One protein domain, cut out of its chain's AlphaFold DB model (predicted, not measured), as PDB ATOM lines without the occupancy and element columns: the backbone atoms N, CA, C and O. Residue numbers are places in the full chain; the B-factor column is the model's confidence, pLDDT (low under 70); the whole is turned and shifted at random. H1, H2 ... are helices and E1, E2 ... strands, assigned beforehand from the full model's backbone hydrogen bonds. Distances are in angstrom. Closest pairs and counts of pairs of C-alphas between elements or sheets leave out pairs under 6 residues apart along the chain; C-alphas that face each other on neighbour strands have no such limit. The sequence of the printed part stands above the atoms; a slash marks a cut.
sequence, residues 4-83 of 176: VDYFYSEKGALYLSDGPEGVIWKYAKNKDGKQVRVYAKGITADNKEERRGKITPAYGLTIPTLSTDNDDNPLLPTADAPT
ATOM      1  N   VAL A   4      -4.830  41.128 -25.472       84.75
ATOM      2  CA  VAL A   4      -4.739  40.743 -24.056       84.75
ATOM      3  C   VAL A   4      -4.898  41.967 -23.149       84.75
ATOM      4  O   VAL A   4      -5.493  41.852 -22.084       84.75
ATOM      5  N   ASP A   5      -4.481  43.152 -23.607       89.19
ATOM      6  CA  ASP A   5      -4.641  44.416 -22.873       89.19
ATOM      7  C   ASP A   5      -6.118  44.717 -22.559       89.19
ATOM      8  O   ASP A   5      -6.424  45.308 -21.526       89.19
ATOM      9  N   TYR A   6      -7.059  44.253 -23.396       90.38
ATOM     10  CA  TYR A   6      -8.493  44.392 -23.127       90.38
ATOM     11  C   TYR A   6      -8.901  43.715 -21.816       90.38
ATOM     12  O   TYR A   6      -9.705  44.279 -21.076       90.38
ATOM     13  N   PHE A   7      -8.334  42.551 -21.484       90.69
ATOM     14  CA  PHE A   7      -8.628  41.852 -20.228       90.69
ATOM     15  C   PHE A   7      -8.113  42.591 -18.991       90.69
ATOM     16  O   PHE A   7      -8.552  42.289 -17.883       90.69
ATOM     17  N   TYR A   8      -7.246  43.585 -19.178       91.00
ATOM     18  CA  TYR A   8      -6.804  44.507 -18.137       91.00
ATOM     19  C   TYR A   8      -7.566  45.843 -18.150       91.00
ATOM     20  O   TYR A   8      -7.179  46.784 -17.468       91.00
ATOM     21  N   SER A   9      -8.666  45.943 -18.903       91.50
ATOM     22  CA  SER A   9      -9.684  46.982 -18.703       91.50
ATOM     23  C   SER A   9     -10.764  46.482 -17.744       91.50
ATOM     24  O   SER A   9     -11.009  45.279 -17.679       91.50
ATOM     25  N   GLU A  10     -11.480  47.380 -17.065       87.00
ATOM     26  CA  GLU A  10     -12.603  47.003 -16.185       87.00
ATOM     27  C   GLU A  10     -13.635  46.121 -16.905       87.00
ATOM     28  O   GLU A  10     -14.069  45.089 -16.393       87.00
ATOM     29  N   LYS A  11     -13.990  46.488 -18.144       88.44
ATOM     30  CA  LYS A  11     -14.972  45.753 -18.947       88.44
ATOM     31  C   LYS A  11     -14.469  44.368 -19.349       88.44
ATOM     32  O   LYS A  11     -15.234  43.405 -19.316       88.44
ATOM     33  N   GLY A  12     -13.207  44.264 -19.762       91.44
ATOM     34  CA  GLY A  12     -12.623  42.980 -20.136       91.44
ATOM     35  C   GLY A  12     -12.407  42.070 -18.935       91.44
ATOM     36  O   GLY A  12     -12.636  40.870 -19.060       91.44
ATOM     37  N   ALA A  13     -12.065  42.635 -17.777       90.50
ATOM     38  CA  ALA A  13     -11.954  41.889 -16.535       90.50
ATOM     39  C   ALA A  13     -13.289  41.304 -16.093       90.50
ATOM     40  O   ALA A  13     -13.384  40.099 -15.867       90.50
ATOM     41  N   LEU A  14     -14.342  42.122 -16.112       89.62
ATOM     42  CA  LEU A  14     -15.702  41.683 -15.819       89.62
ATOM     43  C   LEU A  14     -16.188  40.588 -16.775       89.62
ATOM     44  O   LEU A  14     -16.824  39.619 -16.367       89.62
ATOM     45  N   TYR A  15     -15.879  40.736 -18.065       91.25
ATOM     46  CA  TYR A  15     -16.222  39.735 -19.068       91.25
ATOM     47  C   TYR A  15     -15.476  38.418 -18.832       91.25
ATOM     48  O   TYR A  15     -16.058  37.346 -18.983       91.25
ATOM     49  N   LEU A  16     -14.196  38.476 -18.461       91.44
ATOM     50  CA  LEU A  16     -13.400  37.276 -18.232       91.44
ATOM     51  C   LEU A  16     -13.760  36.588 -16.908       91.44
ATOM     52  O   LEU A  16     -13.694  35.364 -16.855       91.44
ATOM     53  N   SER A  17     -14.165  37.335 -15.873       89.56
ATOM     54  CA  SER A  17     -14.554  36.797 -14.562       89.56
ATOM     55  C   SER A  17     -15.972  36.221 -14.546       89.56
ATOM     56  O   SER A  17     -16.178  35.101 -14.069       89.56
ATOM     57  N   ASP A  18     -16.929  36.972 -15.099       90.50
ATOM     58  CA  ASP A  18     -18.366  36.739 -14.939       90.50
ATOM     59  C   ASP A  18     -19.113  36.584 -16.272       90.50
ATOM     60  O   ASP A  18     -20.321  36.351 -16.294       90.50
ATOM     61  N   GLY A  19     -18.421  36.685 -17.404       92.19
ATOM     62  CA  GLY A  19     -19.031  36.546 -18.720       92.19
ATOM     63  C   GLY A  19     -19.865  37.765 -19.134       92.19
ATOM     64  O   GLY A  19     -19.865  38.808 -18.469       92.19
ATOM     65  N   PRO A  20     -20.581  37.663 -20.265       94.00
ATOM     66  CA  PRO A  20     -21.395  38.758 -20.773       94.00
ATOM     67  C   PRO A  20     -22.597  39.067 -19.872       94.00
ATOM     68  O   PRO A  20     -23.204  38.178 -19.264       94.00
ATOM     69  N   GLU A  21     -22.980  40.345 -19.855       94.56
ATOM     70  CA  GLU A  21     -24.235  40.803 -19.260       94.56
ATOM     71  C   GLU A  21     -25.435  40.023 -19.830       94.56
ATOM     72  O   GLU A  21     -25.502  39.715 -21.020       94.56
ATOM     73  N   GLY A  22     -26.394  39.697 -18.965       94.31
ATOM     74  CA  GLY A  22     -27.605  38.946 -19.276       94.31
ATOM     75  C   GLY A  22     -27.500  37.439 -19.033       94.31
ATOM     76  O   GLY A  22     -28.540  36.784 -18.971       94.31
ATOM     77  N   VAL A  23     -26.292  36.882 -18.851       94.25
ATOM     78  CA  VAL A  23     -26.113  35.433 -18.637       94.25
ATOM     79  C   VAL A  23     -26.152  35.055 -17.161       94.25
ATOM     80  O   VAL A  23     -27.041  34.307 -16.761       94.25
ATOM     81  N   ILE A  24     -25.206  35.551 -16.355       94.81
ATOM     82  CA  ILE A  24     -25.210  35.326 -14.894       94.81
ATOM     83  C   ILE A  24     -25.520  36.591 -14.096       94.81
ATOM     84  O   ILE A  24     -25.992  36.519 -12.962       94.81
ATOM     85  N   TRP A  25     -25.304  37.754 -14.704       95.12
ATOM     86  CA  TRP A  25     -25.456  39.054 -14.071       95.12
ATOM     87  C   TRP A  25     -26.092  40.059 -15.029       95.12
ATOM     88  O   TRP A  25     -26.057  39.869 -16.242       95.12
ATOM     89  N   LYS A  26     -26.668  41.133 -14.492       96.06
ATOM     90  CA  LYS A  26     -27.134  42.302 -15.250       96.06
ATOM     91  C   LYS A  26     -27.046  43.574 -14.422       96.06
ATOM     92  O   LYS A  26     -27.026  43.494 -13.192       96.06
ATOM     93  N   TYR A  27     -27.047  44.732 -15.068       95.62
ATOM     94  CA  TYR A  27     -27.180  45.994 -14.351       95.62
ATOM     95  C   TYR A  27     -28.615  46.248 -13.871       95.62
ATOM     96  O   TYR A  27     -29.603  45.909 -14.528       95.62
ATOM     97  N   ALA A  28     -28.723  46.890 -12.713       95.81
ATOM     98  CA  ALA A  28     -29.943  47.460 -12.163       95.81
ATOM     99  C   ALA A  28     -29.632  48.818 -11.521       95.81
ATOM    100  O   ALA A  28     -28.472  49.132 -11.253       95.81
ATOM    101  N   LYS A  29     -30.663  49.631 -11.274       96.56
ATOM    102  CA  LYS A  29     -30.545  50.826 -10.434       96.56
ATOM    103  C   LYS A  29     -31.093  50.515  -9.052       96.56
ATOM    104  O   LYS A  29     -32.183  49.955  -8.954       96.56
ATOM    105  N   ASN A  30     -30.344  50.868  -8.019       94.12
ATOM    106  CA  ASN A  30     -30.851  50.838  -6.653       94.12
ATOM    107  C   ASN A  30     -31.759  52.056  -6.384       94.12
ATOM    108  O   ASN A  30     -31.878  52.957  -7.222       94.12
ATOM    109  N   LYS A  31     -32.378  52.108  -5.204       94.94
ATOM    110  CA  LYS A  31     -33.236  53.215  -4.752       94.94
ATOM    111  C   LYS A  31     -32.547  54.586  -4.743       94.94
ATOM    112  O   LYS A  31     -33.224  55.600  -4.876       94.94
ATOM    113  N   ASP A  32     -31.220  54.614  -4.634       93.69
ATOM    114  CA  ASP A  32     -30.402  55.834  -4.656       93.69
ATOM    115  C   ASP A  32     -29.996  56.236  -6.090       93.69
ATOM    116  O   ASP A  32     -29.221  57.169  -6.293       93.69
ATOM    117  N   GLY A  33     -30.476  55.510  -7.106       92.75
ATOM    118  CA  GLY A  33     -30.180  55.751  -8.518       92.75
ATOM    119  C   GLY A  33     -28.804  55.264  -8.982       92.75
ATOM    120  O   GLY A  33     -28.470  55.449 -10.157       92.75
ATOM    121  N   LYS A  34     -28.018  54.619  -8.110       92.44
ATOM    122  CA  LYS A  34     -26.707  54.049  -8.447       92.44
ATOM    123  C   LYS A  34     -26.872  52.774  -9.265       92.44
ATOM    124  O   LYS A  34     -27.740  51.947  -8.985       92.44
ATOM    125  N   GLN A  35     -26.014  52.616 -10.267       92.94
ATOM    126  CA  GLN A  35     -25.935  51.390 -11.050       92.94
ATOM    127  C   GLN A  35     -25.209  50.307 -10.243       92.94
ATOM    128  O   GLN A  35     -24.126  50.546  -9.719       92.94
ATOM    129  N   VAL A  36     -25.818  49.127 -10.147       93.62
ATOM    130  CA  VAL A  36     -25.301  47.958  -9.420       93.62
ATOM    131  C   VAL A  36     -25.490  46.695 -10.252       93.62
ATOM    132  O   VAL A  36     -26.339  46.658 -11.148       93.62
ATOM    133  N   ARG A  37     -24.722  45.644  -9.955       93.69
ATOM    134  CA  ARG A  37     -24.867  44.337 -10.601       93.69
ATOM    135  C   ARG A  37     -25.773  43.436  -9.775       93.69
ATOM    136  O   ARG A  37     -25.599  43.301  -8.568       93.69
ATOM    137  N   VAL A  38     -26.722  42.789 -10.439       95.25
ATOM    138  CA  VAL A  38     -27.636  41.819  -9.826       95.25
ATOM    139  C   VAL A  38     -27.653  40.511 -10.603       95.25
ATOM    140  O   VAL A  38     -27.296  40.491 -11.785       95.25
ATOM    141  N   TYR A  39     -28.089  39.422  -9.970       95.69
ATOM    142  CA  TYR A  39     -28.262  38.146 -10.662       95.69
ATOM    143  C   TYR A  39     -29.192  38.279 -11.880       95.69
ATOM    144  O   TYR A  39     -30.231  38.953 -11.855       95.69
ATOM    145  N   ALA A  40     -28.811  37.615 -12.971       95.88
ATOM    146  CA  ALA A  40     -29.690  37.431 -14.118       95.88
ATOM    147  C   ALA A  40     -30.850  36.471 -13.774       95.88
ATOM    148  O   ALA A  40     -30.864  35.800 -12.741       95.88
ATOM    149  N   LYS A  41     -31.866  36.407 -14.640       94.00
ATOM    150  CA  LYS A  41     -33.059  35.581 -14.395       94.00
ATOM    151  C   LYS A  41     -32.675  34.100 -14.268       94.00
ATOM    152  O   LYS A  41     -32.027  33.558 -15.155       94.00
ATOM    153  N   GLY A  42     -33.140  33.445 -13.203       92.50
ATOM    154  CA  GLY A  42     -32.875  32.022 -12.946       92.50
ATOM    155  C   GLY A  42     -31.501  31.732 -12.333       92.50
ATOM    156  O   GLY A  42     -31.159  30.567 -12.145       92.50
ATOM    157  N   ILE A  43     -30.730  32.771 -12.008       95.44
ATOM    158  CA  ILE A  43     -29.426  32.653 -11.362       95.44
ATOM    159  C   ILE A  43     -29.580  32.949  -9.876       95.44
ATOM    160  O   ILE A  43     -30.254  33.900  -9.481       95.44
ATOM    161  N   THR A  44     -28.961  32.110  -9.056       91.75
ATOM    162  CA  THR A  44     -28.944  32.203  -7.598       91.75
ATOM    163  C   THR A  44     -27.518  32.027  -7.093       91.75
ATOM    164  O   THR A  44     -26.622  31.630  -7.839       91.75
ATOM    165  N   ALA A  45     -27.296  32.292  -5.804       87.38
ATOM    166  CA  ALA A  45     -26.004  32.031  -5.175       87.38
ATOM    167  C   ALA A  45     -25.566  30.557  -5.312       87.38
ATOM    168  O   ALA A  45     -24.374  30.301  -5.456       87.38
ATOM    169  N   ASP A  46     -26.524  29.624  -5.347       91.81
ATOM    170  CA  ASP A  46     -26.260  28.181  -5.383       91.81
ATOM    171  C   ASP A  46     -25.840  27.682  -6.771       91.81
ATOM    172  O   ASP A  46     -25.016  26.779  -6.880       91.81
ATOM    173  N   ASN A  47     -26.386  28.263  -7.848       93.44
ATOM    174  CA  ASN A  47     -26.139  27.786  -9.217       93.44
ATOM    175  C   ASN A  47     -25.179  28.671 -10.035       93.44
ATOM    176  O   ASN A  47     -24.759  28.273 -11.129       93.44
ATOM    177  N   LYS A  48     -24.813  29.860  -9.530       91.19
ATOM    178  CA  LYS A  48     -23.997  30.825 -10.284       91.19
ATOM    179  C   LYS A  48     -22.640  30.262 -10.685       91.19
ATOM    180  O   LYS A  48     -22.226  30.469 -11.821       91.19
ATOM    181  N   GLU A  49     -21.964  29.539  -9.792       91.31
ATOM    182  CA  GLU A  49     -20.605  29.044 -10.047       91.31
ATOM    183  C   GLU A  49     -20.597  27.934 -11.100       91.31
ATOM    184  O   GLU A  49     -19.764  27.956 -12.005       91.31
ATOM    185  N   GLU A  50     -21.582  27.028 -11.070       92.31
ATOM    186  CA  GLU A  50     -21.742  26.002 -12.108       92.31
ATOM    187  C   GLU A  50     -21.967  26.639 -13.486       92.31
ATOM    188  O   GLU A  50     -21.408  26.203 -14.496       92.31
ATOM    189  N   ARG A  51     -22.774  27.707 -13.546       92.19
ATOM    190  CA  ARG A  51     -23.029  28.426 -14.796       92.19
ATOM    191  C   ARG A  51     -21.800  29.203 -15.265       92.19
ATOM    192  O   ARG A  51     -21.470  29.138 -16.449       92.19
ATOM    193  N   ARG A  52     -21.119  29.902 -14.353       92.56
ATOM    194  CA  ARG A  52     -19.918  30.710 -14.614       92.56
ATOM    195  C   ARG A  52     -18.762  29.856 -15.134       92.56
ATOM    196  O   ARG A  52     -18.092  30.259 -16.085       92.56
ATOM    197  N   GLY A  53     -18.594  28.644 -14.599       92.56
ATOM    198  CA  GLY A  53     -17.578  27.691 -15.055       92.56
ATOM    199  C   GLY A  53     -17.785  27.150 -16.473       92.56
ATOM    200  O   GLY A  53     -16.836  26.674 -17.083       92.56
ATOM    201  N   LYS A  54     -18.995  27.263 -17.041       92.69
ATOM    202  CA  LYS A  54     -19.284  26.864 -18.432       92.69
ATOM    203  C   LYS A  54     -19.062  27.985 -19.454       92.69
ATOM    204  O   LYS A  54     -19.088  27.711 -20.650       92.69
ATOM    205  N   ILE A  55     -18.912  29.237 -19.013       92.62
ATOM    206  CA  ILE A  55     -18.900  30.417 -19.903       92.62
ATOM    207  C   ILE A  55     -17.641  31.277 -19.773       92.62
ATOM    208  O   ILE A  55     -17.404  32.135 -20.619       92.62
ATOM    209  N   THR A  56     -16.845  31.065 -18.728       91.81
ATOM    210  CA  THR A  56     -15.593  31.788 -18.493       91.81
ATOM    211  C   THR A  56     -14.459  30.808 -18.212       91.81
ATOM    212  O   THR A  56     -14.729  29.715 -17.722       91.81
ATOM    213  N   PRO A  57     -13.189  31.185 -18.441       89.56
ATOM    214  CA  PRO A  57     -12.040  30.438 -17.933       89.56
ATOM    215  C   PRO A  57     -11.776  30.673 -16.428       89.56
ATOM    216  O   PRO A  57     -10.849  30.095 -15.870       89.56
ATOM    217  N   ALA A  58     -12.560  31.521 -15.751       88.31
ATOM    218  CA  ALA A  58     -12.313  32.001 -14.388       88.31
ATOM    219  C   ALA A  58     -12.772  31.040 -13.268       88.31
ATOM    220  O   ALA A  58     -13.076  31.474 -12.156       88.31
ATOM    221  N   TYR A  59     -12.853  29.733 -13.510       84.56
ATOM    222  CA  TYR A  59     -13.348  28.734 -12.546       84.56
ATOM    223  C   TYR A  59     -12.260  28.211 -11.587       84.56
ATOM    224  O   TYR A  59     -12.172  27.017 -11.318       84.56
ATOM    225  N   GLY A  60     -11.418  29.108 -11.066       78.81
ATOM    226  CA  GLY A  60     -10.296  28.761 -10.178       78.81
ATOM    227  C   GLY A  60      -8.937  28.676 -10.878       78.81
ATOM    228  O   GLY A  60      -7.951  28.283 -10.260       78.81
ATOM    229  N   LEU A  61      -8.864  29.062 -12.155       83.25
ATOM    230  CA  LEU A  61      -7.603  29.258 -12.866       83.25
ATOM    231  C   LEU A  61      -7.067  30.676 -12.652       83.25
ATOM    232  O   LEU A  61      -7.827  31.628 -12.471       83.25
ATOM    233  N   THR A  62      -5.746  30.829 -12.751       84.06
ATOM    234  CA  THR A  62      -5.127  32.151 -12.895       84.06
ATOM    235  C   THR A  62      -5.392  32.663 -14.307       84.06
ATOM    236  O   THR A  62      -4.902  32.088 -15.280       84.06
ATOM    237  N   ILE A  63      -6.182  33.727 -14.422       87.31
ATOM    238  CA  ILE A  63      -6.526  34.362 -15.698       87.31
ATOM    239  C   ILE A  63      -5.823  35.723 -15.829       87.31
ATOM    240  O   ILE A  63      -5.658  36.415 -14.824       87.31
ATOM    241  N   PRO A  64      -5.390  36.126 -17.041       87.38
ATOM    242  CA  PRO A  64      -4.644  37.368 -17.251       87.38
ATOM    243  C   PRO A  64      -5.593  38.571 -17.233       87.38
ATOM    244  O   PRO A  64      -6.009  39.057 -18.282       87.38
ATOM    245  N   THR A  65      -5.981  39.013 -16.041       89.19
ATOM    246  CA  THR A  65      -6.948  40.096 -15.855       89.19
ATOM    247  C   THR A  65      -6.665  40.921 -14.607       89.19
ATOM    248  O   THR A  65      -5.904  40.501 -13.735       89.19
ATOM    249  N   LEU A  66      -7.306  42.085 -14.502       85.75
ATOM    250  CA  LEU A  66      -7.381  42.808 -13.240       85.75
ATOM    251  C   LEU A  66      -8.324  42.077 -12.284       85.75
ATOM    252  O   LEU A  66      -9.484  41.823 -12.604       85.75
ATOM    253  N   SER A  67      -7.831  41.772 -11.089       77.94
ATOM    254  CA  SER A  67      -8.678  41.371  -9.972       77.94
ATOM    255  C   SER A  67      -9.016  42.619  -9.160       77.94
ATOM    256  O   SER A  67      -8.138  43.435  -8.884       77.94
ATOM    257  N   THR A  68     -10.290  42.784  -8.827       68.44
ATOM    258  CA  THR A  68     -10.776  43.824  -7.911       68.44
ATOM    259  C   THR A  68     -11.289  43.141  -6.656       68.44
ATOM    260  O   THR A  68     -11.618  41.949  -6.699       68.44
ATOM    261  N   ASP A  69     -11.327  43.862  -5.534       72.00
ATOM    262  CA  ASP A  69     -11.997  43.320  -4.358       72.00
ATOM    263  C   ASP A  69     -13.471  43.094  -4.727       72.00
ATOM    264  O   ASP A  69     -14.103  43.925  -5.385       72.00
ATOM    265  N   ASN A  70     -14.029  41.951  -4.325       70.06
ATOM    266  CA  ASN A  70     -15.417  41.593  -4.644       70.06
ATOM    267  C   ASN A  70     -16.422  42.622  -4.097       70.06
ATOM    268  O   ASN A  70     -17.577  42.663  -4.517       70.06
ATOM    269  N   ASP A  71     -15.964  43.445  -3.165       77.12
ATOM    270  CA  ASP A  71     -16.663  44.562  -2.556       77.12
ATOM    271  C   ASP A  71     -16.877  45.782  -3.423       77.12
ATOM    272  O   ASP A  71     -17.877  46.481  -3.246       77.12
ATOM    273  N   ASP A  72     -15.933  46.058  -4.317       78.38
ATOM    274  CA  ASP A  72     -15.971  47.270  -5.124       78.38
ATOM    275  C   ASP A  72     -17.082  47.163  -6.176       78.38
ATOM    276  O   ASP A  72     -17.669  48.165  -6.587       78.38
ATOM    277  N   ASN A  73     -17.416  45.933  -6.592       82.12
ATOM    278  CA  ASN A  73     -18.439  45.661  -7.596       82.12
ATOM    279  C   ASN A  73     -19.155  44.304  -7.384       82.12
ATOM    280  O   ASN A  73     -19.037  43.395  -8.222       82.12
ATOM    281  N   PRO A  74     -19.912  44.144  -6.281       87.88
ATOM    282  CA  PRO A  74     -20.502  42.868  -5.908       87.88
ATOM    283  C   PRO A  74     -21.661  42.487  -6.829       87.88
ATOM    284  O   PRO A  74     -22.417  43.331  -7.314       87.88
ATOM    285  N   LEU A  75     -21.850  41.180  -7.006       90.12
ATOM    286  CA  LEU A  75     -23.038  40.624  -7.646       90.12
ATOM    287  C   LEU A  75     -24.127  40.365  -6.596       90.12
ATOM    288  O   LEU A  75     -24.013  39.452  -5.778       90.12
ATOM    289  N   LEU A  76     -25.182  41.176  -6.621       91.88
ATOM    290  CA  LEU A  76     -26.207  41.208  -5.579       91.88
ATOM    291  C   LEU A  76     -27.448  40.366  -5.925       91.88
ATOM    292  O   LEU A  76     -27.815  40.232  -7.095       91.88
ATOM    293  N   PRO A  77     -28.176  39.842  -4.920       91.12
ATOM    294  CA  PRO A  77     -29.459  39.186  -5.162       91.12
ATOM    295  C   PRO A  77     -30.549  40.158  -5.634       91.12
ATOM    296  O   PRO A  77     -31.392  39.789  -6.449       91.12
ATOM    297  N   THR A  78     -30.527  41.405  -5.157       92.38
ATOM    298  CA  THR A  78     -31.431  42.487  -5.571       92.38
ATOM    299  C   THR A  78     -30.676  43.815  -5.601       92.38
ATOM    300  O   THR A  78     -29.604  43.930  -5.009       92.38
ATOM    301  N   ALA A  79     -31.223  44.826  -6.283       94.00
ATOM    302  CA  ALA A  79     -30.544  46.112  -6.459       94.00
ATOM    303  C   ALA A  79     -30.299  46.859  -5.133       94.00
ATOM    304  O   ALA A  79     -29.328  47.598  -5.013       94.00
ATOM    305  N   ASP A  80     -31.160  46.640  -4.138       93.69
ATOM    306  CA  ASP A  80     -31.100  47.292  -2.825       93.69
ATOM    307  C   ASP A  80     -30.513  46.397  -1.725       93.69
ATOM    308  O   ASP A  80     -30.518  46.772  -0.550       93.69
ATOM    309  N   ALA A  81     -30.031  45.201  -2.077       90.81
ATOM    310  CA  ALA A  81     -29.362  44.336  -1.119       90.81
ATOM    311  C   ALA A  81     -28.091  45.020  -0.582       90.81
ATOM    312  O   ALA A  81     -27.404  45.725  -1.327       90.81
ATOM    313  N   PRO A  82     -27.742  44.814   0.700       87.50
ATOM    314  CA  PRO A  82     -26.486  45.325   1.225       87.50
ATOM    315  C   PRO A  82     -25.315  44.720   0.446       87.50
ATOM    316  O   PRO A  82     -25.294  43.520   0.182       87.50
ATOM    317  N   THR A  83     -24.320  45.549   0.127       83.56
ATOM    318  CA  THR A  83     -23.095  45.109  -0.560       83.56
ATOM    319  C   THR A  83     -22.308  44.096   0.263       83.56
ATOM    320  O   THR A  83     -21.704  43.185  -0.292       83.56
TER     321      THR A  83
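Overview. This is residues 4 to 83 of the 176 residues of an uncharacterized protein of Lactobacillus concavus DSM 17758 (UniProt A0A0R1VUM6). Little regular structure is present: a mostly looped body has the two-strand hairpin E1 and E2 towards one end, H1 at the other with H2 next to it, and H3 off to one side. Residues 54 to 83, with no named element, run from H3 past H1 and back to E2, where residues 75 to 76 pair parallel with 37 to 38. The printed 80 residues include three named helices and two named strands, in the order H1, H2, E1, E2, H3; the class is mixed, with 30 residues in named elements. It is compact, with a radius of gyration of the C-alphas of 12.6 A and spans of 36 by 25 by 19 A.

Arrangement. H1, residues 4 to 8, and H2, residues 10 to 18, touch only at the corner, closest at the C-alphas of Phe 7 and Ala 13, 5.0 A apart. E1, residues 25 to 29, and E2, residues 35 to 39, form an antiparallel hairpin; N 26 and O 38 are within hydrogen-bond range at 2.9 A. H3, residues 48 to 53, is close to H2 but not clearly touching, about perpendicular at 82 degrees, with closest C-alphas Asp 18 and Arg 52 at 6.2 A. In H2 and H3 every O i to N i+4 pair is within hydrogen-bond range; H1 has 0 of 1, but 2 of 2 O i to N i+3 pairs.

Along the chain. H1 begins at C-alpha 4 (-4.739, 40.743, -24.056). From first to last C-alpha H2 measures 11.8 A, E1 13.3 A and E2 13.5 A. H3 ends at C-alpha 53 (-17.578, 27.691, -15.055).

Size, cuts and confidence. The farthest C-alphas, Val 4 and Lys 31, are 36.6 A apart. The printed part has no cut, and no link between named elements is long. Residue 68 alone has pLDDT under 70.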